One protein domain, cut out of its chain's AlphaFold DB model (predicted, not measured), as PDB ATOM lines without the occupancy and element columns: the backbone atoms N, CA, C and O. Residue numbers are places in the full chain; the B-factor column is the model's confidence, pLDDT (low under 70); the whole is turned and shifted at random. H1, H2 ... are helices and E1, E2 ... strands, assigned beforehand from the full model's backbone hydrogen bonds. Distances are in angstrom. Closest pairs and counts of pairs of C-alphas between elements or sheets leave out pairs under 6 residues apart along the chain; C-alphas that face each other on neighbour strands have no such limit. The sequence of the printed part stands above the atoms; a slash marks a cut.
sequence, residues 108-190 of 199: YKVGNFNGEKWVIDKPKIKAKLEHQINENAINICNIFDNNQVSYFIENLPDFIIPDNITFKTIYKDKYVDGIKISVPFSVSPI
ATOM      1  N   TYR A 108      71.082  30.062 147.884       89.06
ATOM      2  CA  TYR A 108      70.206  28.901 147.684       89.06
ATOM      3  C   TYR A 108      68.820  29.057 148.325       89.06
ATOM      4  O   TYR A 108      67.923  28.280 148.028       89.06
ATOM      5  N   LYS A 109      68.606  30.053 149.196       90.81
ATOM      6  CA  LYS A 109      67.278  30.371 149.748       90.81
ATOM      7  C   LYS A 109      66.462  31.300 148.844       90.81
ATOM      8  O   LYS A 109      65.328  31.630 149.191       90.81
ATOM      9  N   VAL A 110      67.019  31.767 147.729       93.56
ATOM     10  CA  VAL A 110      66.371  32.720 146.821       93.56
ATOM     11  C   VAL A 110      65.973  31.996 145.539       93.56
ATOM     12  O   VAL A 110      66.787  31.784 144.648       93.56
ATOM     13  N   GLY A 111      64.710  31.592 145.477       95.50
ATOM     14  CA  GLY A 111      64.186  30.785 144.385       95.50
ATOM     15  C   GLY A 111      62.745  30.359 144.624       95.50
ATOM     16  O   GLY A 111      62.080  30.854 145.543       95.50
ATOM     17  N   ASN A 112      62.278  29.428 143.801       97.12
ATOM     18  CA  ASN A 112      60.973  28.793 143.933       97.12
ATOM     19  C   ASN A 112      61.004  27.359 143.399       97.12
ATOM     20  O   ASN A 112      61.810  27.013 142.539       97.12
ATOM     21  N   PHE A 113      60.083  26.528 143.878       96.56
ATOM     22  CA  PHE A 113      59.893  25.201 143.306       96.56
ATOM     23  C   PHE A 113      59.238  25.282 141.920       96.56
ATOM     24  O   PHE A 113      58.303  26.058 141.710       96.56
ATOM     25  N   ASN A 114      59.740  24.468 140.992       96.62
ATOM     26  CA  ASN A 114      59.128  24.116 139.715       96.62
ATOM     27  C   ASN A 114      59.165  22.584 139.594       96.62
ATOM     28  O   ASN A 114      60.203  21.995 139.278       96.62
ATOM     29  N   GLY A 115      58.049  21.939 139.945       93.56
ATOM     30  CA  GLY A 115      58.021  20.502 140.211       93.56
ATOM     31  C   GLY A 115      58.950  20.147 141.373       93.56
ATOM     32  O   GLY A 115      58.905  20.774 142.431       93.56
ATOM     33  N   GLU A 116      59.826  19.170 141.159       93.69
ATOM     34  CA  GLU A 116      60.805  18.706 142.154       93.69
ATOM     35  C   GLU A 116      62.068  19.581 142.221       93.69
ATOM     36  O   GLU A 116      62.901  19.418 143.112       93.69
ATOM     37  N   LYS A 117      62.228  20.523 141.285       96.31
ATOM     38  CA  LYS A 117      63.415  21.376 141.191       96.31
ATOM     39  C   LYS A 117      63.205  22.671 141.957       96.31
ATOM     40  O   LYS A 117      62.190  23.341 141.788       96.31
ATOM     41  N   TRP A 118      64.200  23.073 142.731       97.06
ATOM     42  CA  TRP A 118      64.297  24.418 143.282       97.06
ATOM     43  C   TRP A 118      65.043  25.315 142.296       97.06
ATOM     44  O   TRP A 118      66.259  25.210 142.169       97.06
ATOM     45  N   VAL A 119      64.322  26.168 141.575       97.81
ATOM     46  CA  VAL A 119      64.887  27.088 140.581       97.81
ATOM     47  C   VAL A 119      65.441  28.317 141.291       97.81
ATOM     48  O   VAL A 119      64.734  28.948 142.079       97.81
ATOM     49  N   ILE A 120      66.704  28.649 141.023       96.38
ATOM     50  CA  ILE A 120      67.404  29.782 141.630       96.38
ATOM     51  C   ILE A 120      67.028  31.075 140.907       96.38
ATOM     52  O   ILE A 120      67.169  31.198 139.693       96.38
ATOM     53  N   ASP A 121      66.595  32.074 141.670       96.88
ATOM     54  CA  ASP A 121      66.214  33.384 141.143       96.88
ATOM     55  C   ASP A 121      67.435  34.320 141.133       96.88
ATOM     56  O   ASP A 121      67.640  35.148 142.031       96.88
ATOM     57  N   LYS A 122      68.289  34.141 140.113       94.94
ATOM     58  CA  LYS A 122      69.501  34.949 139.884       94.94
ATOM     59  C   LYS A 122      69.207  36.462 139.808       94.94
ATOM     60  O   LYS A 122      69.920  37.216 140.477       94.94
ATOM     61  N   PRO A 123      68.162  36.947 139.096       95.88
ATOM     62  CA  PRO A 123      67.812  38.371 139.096       95.88
ATOM     63  C   PRO A 123      67.523  38.929 140.494       95.88
ATOM     64  O   PRO A 123      68.016  39.999 140.857       95.88
ATOM     65  N   LYS A 124      66.778  38.195 141.327       94.81
ATOM     66  CA  LYS A 124      66.477  38.622 142.700       94.81
ATOM     67  C   LYS A 124      67.693  38.570 143.618       94.81
ATOM     68  O   LYS A 124      67.810  39.403 144.517       94.81
ATOM     69  N   ILE A 125      68.594  37.611 143.413       91.88
ATOM     70  CA  ILE A 125      69.901  37.567 144.083       91.88
ATOM     71  C   ILE A 125      70.700  38.832 143.755       91.88
ATOM     72  O   ILE A 125      71.153  39.508 144.680       91.88
ATOM     73  N   LYS A 126      70.797  39.187 142.468       91.88
ATOM     74  CA  LYS A 126      71.485  40.398 142.003       91.88
ATOM     75  C   LYS A 126      70.916  41.652 142.654       91.88
ATOM     76  O   LYS A 126      71.658  42.378 143.306       91.88
ATOM     77  N   ALA A 127      69.599  41.835 142.598       91.56
ATOM     78  CA  ALA A 127      68.938  42.985 143.211       91.56
ATOM     79  C   ALA A 127      69.197  43.087 144.729       91.56
ATOM     80  O   ALA A 127      69.424  44.177 145.254       91.56
ATOM     81  N   LYS A 128      69.202  41.956 145.453       90.06
ATOM     82  CA  LYS A 128      69.520  41.933 146.892       90.06
ATOM     83  C   LYS A 128      70.969  42.320 147.181       90.06
ATOM     84  O   LYS A 128      71.207  43.044 148.145       90.06
ATOM     85  N   LEU A 129      71.919  41.832 146.386       87.56
ATOM     86  CA  LEU A 129      73.334  42.165 146.550       87.56
ATOM     87  C   LEU A 129      73.589  43.631 146.210       87.56
ATOM     88  O   LEU A 129      74.183  44.331 147.019       87.56
ATOM     89  N   GLU A 130      73.053  44.133 145.097       87.81
ATOM     90  CA  GLU A 130      73.129  45.554 144.729       87.81
ATOM     91  C   GLU A 130      72.555  46.461 145.820       87.81
ATOM     92  O   GLU A 130      73.116  47.514 146.128       87.81
ATOM     93  N   HIS A 131      71.450  46.054 146.444       86.19
ATOM     94  CA  HIS A 131      70.889  46.776 147.576       86.19
ATOM     95  C   HIS A 131      71.850  46.792 148.775       86.19
ATOM     96  O   HIS A 131      72.159  47.873 149.273       86.19
ATOM     97  N   GLN A 132      72.403  45.640 149.180       84.12
ATOM     98  CA  GLN A 132      73.388  45.570 150.270       84.12
ATOM     99  C   GLN A 132      74.655  46.379 149.973       84.12
ATOM    100  O   GLN A 132      75.173  47.033 150.873       84.12
ATOM    101  N   ILE A 133      75.151  46.351 148.735       84.44
ATOM    102  CA  ILE A 133      76.333  47.108 148.305       84.44
ATOM    103  C   ILE A 133      76.108  48.603 148.532       84.44
ATOM    104  O   ILE A 133      76.933  49.257 149.168       84.44
ATOM    105  N   ASN A 134      74.962  49.119 148.081       83.00
ATOM    106  CA  ASN A 134      74.619  50.530 148.223       83.00
ATOM    107  C   ASN A 134      74.347  50.919 149.684       83.00
ATOM    108  O   ASN A 134      74.878  51.914 150.163       83.00
ATOM    109  N   GLU A 135      73.552  50.140 150.423       81.81
ATOM    110  CA  GLU A 135      73.210  50.456 151.820       81.81
ATOM    111  C   GLU A 135      74.394  50.349 152.787       81.81
ATOM    112  O   GLU A 135      74.398  50.961 153.865       81.81
ATOM    113  N   ASN A 136      75.376  49.518 152.441       79.62
ATOM    114  CA  ASN A 136      76.567  49.317 153.250       79.62
ATOM    115  C   ASN A 136      77.773  50.111 152.756       79.62
ATOM    116  O   ASN A 136      78.833  49.969 153.353       79.62
ATOM    117  N   ALA A 137      77.608  50.951 151.729       80.50
ATOM    118  CA  ALA A 137      78.673  51.765 151.150       80.50
ATOM    119  C   ALA A 137      79.861  50.945 150.601       80.50
ATOM    120  O   ALA A 137      80.973  51.453 150.483       80.50
ATOM    121  N   ILE A 138      79.638  49.668 150.263       80.75
ATOM    122  CA  ILE A 138      80.686  48.726 149.819       80.75
ATOM    123  C   ILE A 138      81.323  49.197 148.513       80.75
ATOM    124  O   ILE A 138      82.517  49.025 148.306       80.75
ATOM    125  N   ASN A 139      80.542  49.860 147.666       79.88
ATOM    126  CA  ASN A 139      81.001  50.419 146.402       79.88
ATOM    127  C   ASN A 139      81.986  51.597 146.542       79.88
ATOM    128  O   ASN A 139      82.504  52.043 145.526       79.88
ATOM    129  N   ILE A 140      82.230  52.103 147.757       80.06
ATOM    130  CA  ILE A 140      83.298  53.081 148.032       80.06
ATOM    131  C   ILE A 140      84.668  52.385 148.119       80.06
ATOM    132  O   ILE A 140      85.701  53.021 147.954       80.06
ATOM    133  N   CYS A 141      84.696  51.078 148.383       76.94
ATOM    134  CA  CYS A 141      85.931  50.319 148.537       76.94
ATOM    135  C   CYS A 141      86.670  50.186 147.198       76.94
ATOM    136  O   CYS A 141      86.134  49.588 146.265       76.94
ATOM    137  N   ASN A 142      87.922  50.644 147.108       73.62
ATOM    138  CA  ASN A 142      88.667  50.597 145.840       73.62
ATOM    139  C   ASN A 142      89.037  49.174 145.394       73.62
ATOM    140  O   ASN A 142      89.322  48.941 144.221       73.62
ATOM    141  N   ILE A 143      89.062  48.218 146.326       73.31
ATOM    142  CA  ILE A 143      89.339  46.805 146.031       73.31
ATOM    143  C   ILE A 143      88.068  46.002 145.719       73.31
ATOM    144  O   ILE A 143      88.165  44.821 145.387       73.31
ATOM    145  N   PHE A 144      86.883  46.606 145.856       77.88
ATOM    146  CA  PHE A 144      85.621  45.944 145.555       77.88
ATOM    147  C   PHE A 144      85.328  46.010 144.056       77.88
ATOM    148  O   PHE A 144      85.197  47.087 143.477       77.88
ATOM    149  N   ASP A 145      85.177  44.843 143.432       78.50
ATOM    150  CA  ASP A 145      84.868  44.727 142.010       78.50
ATOM    151  C   ASP A 145      83.437  44.215 141.794       78.50
ATOM    152  O   ASP A 145      83.114  43.046 142.020       78.50
ATOM    153  N   ASN A 146      82.572  45.094 141.287       80.50
ATOM    154  CA  ASN A 146      81.194  44.751 140.926       80.50
ATOM    155  C   ASN A 146      81.111  43.674 139.825       80.50
ATOM    156  O   ASN A 146      80.114  42.945 139.742       80.50
ATOM    157  N   ASN A 147      82.142  43.544 138.984       84.19
ATOM    158  CA  ASN A 147      82.181  42.508 137.956       84.19
ATOM    159  C   ASN A 147      82.329  41.120 138.579       84.19
ATOM    160  O   ASN A 147      81.704  40.180 138.097       84.19
ATOM    161  N   GLN A 148      83.065  40.989 139.690       82.06
ATOM    162  CA  GLN A 148      83.170  39.721 140.419       82.06
ATOM    163  C   GLN A 148      81.816  39.277 140.972       82.06
ATOM    164  O   GLN A 148      81.483  38.094 140.909       82.06
ATOM    165  N   VAL A 149      81.003  40.218 141.467       83.88
ATOM    166  CA  VAL A 149      79.641  39.921 141.936       83.88
ATOM    167  C   VAL A 149      78.778  39.412 140.785       83.88
ATOM    168  O   VAL A 149      78.098  38.397 140.925       83.88
ATOM    169  N   SER A 150      78.828  40.083 139.634       86.44
ATOM    170  CA  SER A 150      78.057  39.679 138.453       86.44
ATOM    171  C   SER A 150      78.490  38.302 137.947       86.44
ATOM    172  O   SER A 150      77.649  37.416 137.804       86.44
ATOM    173  N   TYR A 151      79.800  38.087 137.802       86.94
ATOM    174  CA  TYR A 151      80.383  36.807 137.410       86.94
ATOM    175  C   TYR A 151      79.966  35.677 138.357       86.94
ATOM    176  O   TYR A 151      79.558  34.606 137.909       86.94
ATOM    177  N   PHE A 152      80.007  35.906 139.672       85.19
ATOM    178  CA  PHE A 152      79.566  34.917 140.654       85.19
ATOM    179  C   PHE A 152      78.100  34.519 140.442       85.19
ATOM    180  O   PHE A 152      77.789  33.331 140.398       85.19
ATOM    181  N   ILE A 153      77.204  35.498 140.284       90.12
ATOM    182  CA  ILE A 153      75.765  35.250 140.112       90.12
ATOM    183  C   ILE A 153      75.489  34.478 138.820       90.12
ATOM    184  O   ILE A 153      74.662  33.564 138.815       90.12
ATOM    185  N   GLU A 154      76.179  34.829 137.737       91.50
ATOM    186  CA  GLU A 154      76.056  34.154 136.443       91.50
ATOM    187  C   GLU A 154      76.443  32.675 136.539       91.50
ATOM    188  O   GLU A 154      75.732  31.822 136.000       91.50
ATOM    189  N   ASN A 155      77.490  32.368 137.311       89.94
ATOM    190  CA  ASN A 155      78.014  31.017 137.516       89.94
ATOM    191  C   ASN A 155      77.294  30.205 138.612       89.94
ATOM    192  O   ASN A 155      77.646  29.046 138.844       89.94
ATOM    193  N   LEU A 156      76.279  30.757 139.289       90.31
ATOM    194  CA  LEU A 156      75.426  29.962 140.179       90.31
ATOM    195  C   LEU A 156      74.673  28.875 139.387       90.31
ATOM    196  O   LEU A 156      74.340  29.089 138.218       90.31
ATOM    197  N   PRO A 157      74.328  27.730 140.006       93.25
ATOM    198  CA  PRO A 157      73.464  26.751 139.357       93.25
ATOM    199  C   PRO A 157      72.078  27.352 139.087       93.25
ATOM    200  O   PRO A 157      71.559  28.127 139.892       93.25
ATOM    201  N   ASP A 158      71.450  26.965 137.977       96.06
ATOM    202  CA  ASP A 158      70.096  27.429 137.643       96.06
ATOM    203  C   ASP A 158      69.025  26.782 138.532       96.06
ATOM    204  O   ASP A 158      67.964  27.357 138.773       96.06
ATOM    205  N   PHE A 159      69.294  25.579 139.043       96.44
ATOM    206  CA  PHE A 159      68.406  24.886 139.964       96.44
ATOM    207  C   PHE A 159      69.155  23.916 140.883       96.44
ATOM    208  O   PHE A 159      70.276  23.494 140.611       96.44
ATOM    209  N   ILE A 160      68.487  23.531 141.968       94.69
ATOM    210  CA  ILE A 160      68.888  22.479 142.902       94.69
ATOM    211  C   ILE A 160      67.841  21.368 142.829       94.69
ATOM    212  O   ILE A 160      66.641  21.644 142.814       94.69
ATOM    213  N   ILE A 161      68.284  20.112 142.811       95.75
ATOM    214  CA  ILE A 161      67.416  18.949 143.030       95.75
ATOM    215  C   ILE A 161      67.639  18.499 144.477       95.75
ATOM    216  O   ILE A 161      68.745  18.054 144.790       95.75
ATOM    217  N   PRO A 162      66.655  18.653 145.380       93.44
ATOM    218  CA  PRO A 162      66.780  18.166 146.748       93.44
ATOM    219  C   PRO A 162      66.826  16.635 146.750       93.44
ATOM    220  O   PRO A 162      65.841  15.968 146.447       93.44
ATOM    221  N   ASP A 163      67.985  16.087 147.085       91.88
ATOM    222  CA  ASP A 163      68.309  14.657 147.063       91.88
ATOM    223  C   ASP A 163      68.288  14.022 148.464       91.88
ATOM    224  O   ASP A 163      68.525  12.826 148.612       91.88
ATOM    225  N   ASN A 164      68.029  14.815 149.509       91.00
ATOM    226  CA  ASN A 164      68.184  14.429 150.912       91.00
ATOM    227  C   ASN A 164      69.603  13.940 151.281       91.00
ATOM    228  O   ASN A 164      69.789  13.322 152.331       91.00
ATOM    229  N   ILE A 165      70.613  14.287 150.475       87.62
ATOM    230  CA  ILE A 165      72.039  14.031 150.739       87.62
ATOM    231  C   ILE A 165      72.790  15.364 150.839       87.62
ATOM    232  O   ILE A 165      73.452  15.652 151.838       87.62
ATOM    233  N   THR A 166      72.634  16.200 149.819       87.56
ATOM    234  CA  THR A 166      73.223  17.530 149.687       87.56
ATOM    235  C   THR A 166      72.252  18.586 150.207       87.56
ATOM    236  O   THR A 166      72.595  19.384 151.083       87.56
ATOM    237  N   PHE A 167      71.010  18.549 149.715       92.19
ATOM    238  CA  PHE A 167      69.945  19.482 150.075       92.19
ATOM    239  C   PHE A 167      68.671  18.738 150.470       92.19
ATOM    240  O   PHE A 167      68.271  17.767 149.834       92.19
ATOM    241  N   LYS A 168      68.001  19.245 151.506       94.81
ATOM    242  CA  LYS A 168      66.663  18.826 151.921       94.81
ATOM    243  C   LYS A 168      65.629  19.888 151.576       94.81
ATOM    244  O   LYS A 168      65.895  21.091 151.685       94.81
ATOM    245  N   THR A 169      64.430  19.436 151.234       95.81
ATOM    246  CA  THR A 169      63.260  20.303 151.075       95.81
ATOM    247  C   THR A 169      62.742  20.740 152.440       95.81
ATOM    248  O   THR A 169      62.556  19.931 153.348       95.81
ATOM    249  N   ILE A 170      62.492  22.036 152.580       95.56
ATOM    250  CA  ILE A 170      61.794  22.630 153.711       95.56
ATOM    251  C   ILE A 170      60.359  22.887 153.284       95.56
ATOM    252  O   ILE A 170      60.107  23.547 152.273       95.56
ATOM    253  N   TYR A 171      59.423  22.384 154.077       95.38
ATOM    254  CA  TYR A 171      57.996  22.549 153.853       95.38
ATOM    255  C   TYR A 171      57.432  23.634 154.765       95.38
ATOM    256  O   TYR A 171      57.971  23.903 155.840       95.38
ATOM    257  N   LYS A 172      56.335  24.253 154.334       95.69
ATOM    258  CA  LYS A 172      55.526  25.132 155.175       95.69
ATOM    259  C   LYS A 172      54.060  24.767 155.064       95.69
ATOM    260  O   LYS A 172      53.602  24.292 154.025       95.69
ATOM    261  N   ASP A 173      53.328  25.103 156.108       96.44
ATOM    262  CA  ASP A 173      51.884  24.985 156.109       96.44
ATOM    263  C   ASP A 173      51.253  26.096 155.264       96.44
ATOM    264  O   ASP A 173      51.640  27.267 155.335       96.44
ATOM    265  N   LYS A 174      50.259  25.728 154.460       95.00
ATOM    266  CA  LYS A 174      49.391  26.641 153.719       95.00
ATOM    267  C   LYS A 174      47.947  26.200 153.929       95.00
ATOM    268  O   LYS A 174      47.662  25.009 153.925       95.00
ATOM    269  N   TYR A 175      47.045  27.159 154.095       94.31
ATOM    270  CA  TYR A 175      45.613  26.886 154.155       94.31
ATOM    271  C   TYR A 175      44.995  27.140 152.784       94.31
ATOM    272  O   TYR A 175      45.218  28.197 152.188       94.31
ATOM    273  N   VAL A 176      44.251  26.162 152.281       92.81
ATOM    274  CA  VAL A 176      43.455  26.261 151.054       92.81
ATOM    275  C   VAL A 176      42.063  25.765 151.418       92.81
ATOM    276  O   VAL A 176      41.930  24.653 151.921       92.81
ATOM    277  N   ASP A 177      41.060  26.631 151.280       93.56
ATOM    278  CA  ASP A 177      39.662  26.345 151.639       93.56
ATOM    279  C   ASP A 177      39.481  25.823 153.078       93.56
ATOM    280  O   ASP A 177      38.713  24.907 153.355       93.56
ATOM    281  N   GLY A 178      40.240  26.392 154.021       92.94
ATOM    282  CA  GLY A 178      40.221  25.995 155.435       92.94
ATOM    283  C   GLY A 178      40.996  24.711 155.755       92.94
ATOM    284  O   GLY A 178      41.210  24.411 156.929       92.94
ATOM    285  N   ILE A 179      41.492  23.988 154.747       92.44
ATOM    286  CA  ILE A 179      42.284  22.768 154.917       92.44
ATOM    287  C   ILE A 179      43.770  23.119 154.983       92.44
ATOM    288  O   ILE A 179      44.306  23.826 154.127       92.44
ATOM    289  N   LYS A 180      44.449  22.593 156.004       95.38
ATOM    290  CA  LYS A 180      45.896  22.717 156.182       95.38
ATOM    291  C   LYS A 180      46.623  21.718 155.277       95.38
ATOM    292  O   LYS A 180      46.497  20.513 155.470       95.38
ATOM    293  N   ILE A 181      47.417  22.216 154.335       94.94
ATOM    294  CA  ILE A 181      48.288  21.415 153.465       94.94
ATOM    295  C   ILE A 181      49.758  21.789 153.673       94.94
ATOM    296  O   ILE A 181      50.085  22.943 153.951       94.94
ATOM    297  N   SER A 182      50.652  20.813 153.516       94.06
ATOM    298  CA  SER A 182      52.102  21.027 153.556       94.06
ATOM    299  C   SER A 182      52.622  21.222 152.136       94.06
ATOM    300  O   SER A 182      52.436  20.356 151.283       94.06
ATOM    301  N   VAL A 183      53.247  22.369 151.863       93.75
ATOM    302  CA  VAL A 183      53.777  22.708 150.536       93.75
ATOM    303  C   VAL A 183      55.281  22.961 150.598       93.75
ATOM    304  O   VAL A 183      55.762  23.554 151.571       93.75
ATOM    305  N   PRO A 184      56.050  22.537 149.578       94.50
ATOM    306  CA  PRO A 184      57.479  22.801 149.532       94.50
ATOM    307  C   PRO A 184      57.710  24.316 149.444       94.50
ATOM    308  O   PRO A 184      57.046  25.030 148.690       94.50
ATOM    309  N   PHE A 185      58.614  24.830 150.276       93.75
ATOM    310  CA  PHE A 185      58.798  26.266 150.489       93.75
ATOM    311  C   PHE A 185      60.206  26.750 150.178       93.75
ATOM    312  O   PHE A 185      60.365  27.811 149.580       93.75
ATOM    313  N   SER A 186      61.215  26.007 150.617       94.31
ATOM    314  CA  SER A 186      62.614  26.337 150.376       94.31
ATOM    315  C   SER A 186      63.483  25.088 150.421       94.31
ATOM    316  O   SER A 186      62.994  23.985 150.665       94.31
ATOM    317  N   VAL A 187      64.778  25.260 150.180       93.81
ATOM    318  CA  VAL A 187      65.781  24.212 150.374       93.81
ATOM    319  C   VAL A 187      66.747  24.604 151.483       93.81
ATOM    320  O   VAL A 187      67.015  25.785 151.729       93.81
ATOM    321  N   SER A 188      67.290  23.599 152.158       91.56
ATOM    322  CA  SER A 188      68.378  23.756 153.117       91.56
ATOM    323  C   SER A 188      69.451  22.722 152.828       91.56
ATOM    324  O   SER A 188      69.108  21.565 152.596       91.56
ATOM    325  N   PRO A 189      70.739  23.075 152.901       89.25
ATOM    326  CA  PRO A 189      71.784  22.073 152.887       89.25
ATOM    327  C   PRO A 189      71.677  21.195 154.139       89.25
ATOM    328  O   PRO A 189      71.162  21.632 155.177       89.25
ATOM    329  N   ILE A 190      72.112  19.942 154.021       85.00
ATOM    330  CA  ILE A 190      72.006  18.941 155.097       85.00
ATOM    331  C   ILE A 190      73.201  18.991 156.036       85.00
ATOM    332  O   ILE A 190      73.044  18.828 157.245       85.00
TER     333      ILE A 190
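This is residues 108 to 190 of the 199 residues of an uncharacterized protein of Lutibacter maritimus (UniProt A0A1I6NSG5). A long two-stranded hairpin, E3 and E4, reaches to one end of an elongated domain, a small strand hairpin, E1 and E2, packs on E4 near the middle, and a helical hairpin, H1 and H2, reaches to the other end. The long link from H2 to E3 runs back past E2, where residues 159 to 160 pair antiparallel with residues 118 to 119 of E2. The printed part has 83 residues, with two named helices and four named strands in the order E1, E2, H1, H2, E3, E4; both two-stranded sheets are antiparallel, and the class is mixed, helices and strands. The whole is loose, with a radius of gyration of the C-alphas of 16.6 A and spans of 54 by 29 by 20 A.

E3, residues 167 to 176, measures 27.4 A, and E4, residues 179 to 189, 29.6 A, ending at C-alpha 189 (71.784, 22.073, 152.887). E1 is residues 111 to 114, beginning at C-alpha 111 (64.186, 30.785, 144.385), and E2 is residues 117 to 120. H1, residues 122 to 135, measures 19.9 A, and H2, residues 146 to 154, 12.6 A.

E3 and E4 are antiparallel at 158 degrees, with N 174 and O 181 at 2.8 A. The closest C-alphas of E1 and E4, those of Asn 112 and Ser 186, are 7.1 A apart. E1 and E2 are antiparallel at 150 degrees, with N 119 and O 112 at 2.8 A. H1, with residues 122 to 126 alone, touches H2, the closest C-alphas being those of Lys 122 and Ile 153, 6.3 A apart. The two helices run opposite ways at a shallow tilt of 24 degrees. In H1 and H2 every O i to N i+4 pair is within hydrogen-bond range. H1 is apart from E3 and E4.

The two C-alphas farthest apart, those of Asn 142 and Gly 178, are 55.2 A apart. The printed part has no cut. The link from H2 to E3, 12 residues, is long. No printed residue has a pLDDT under 70.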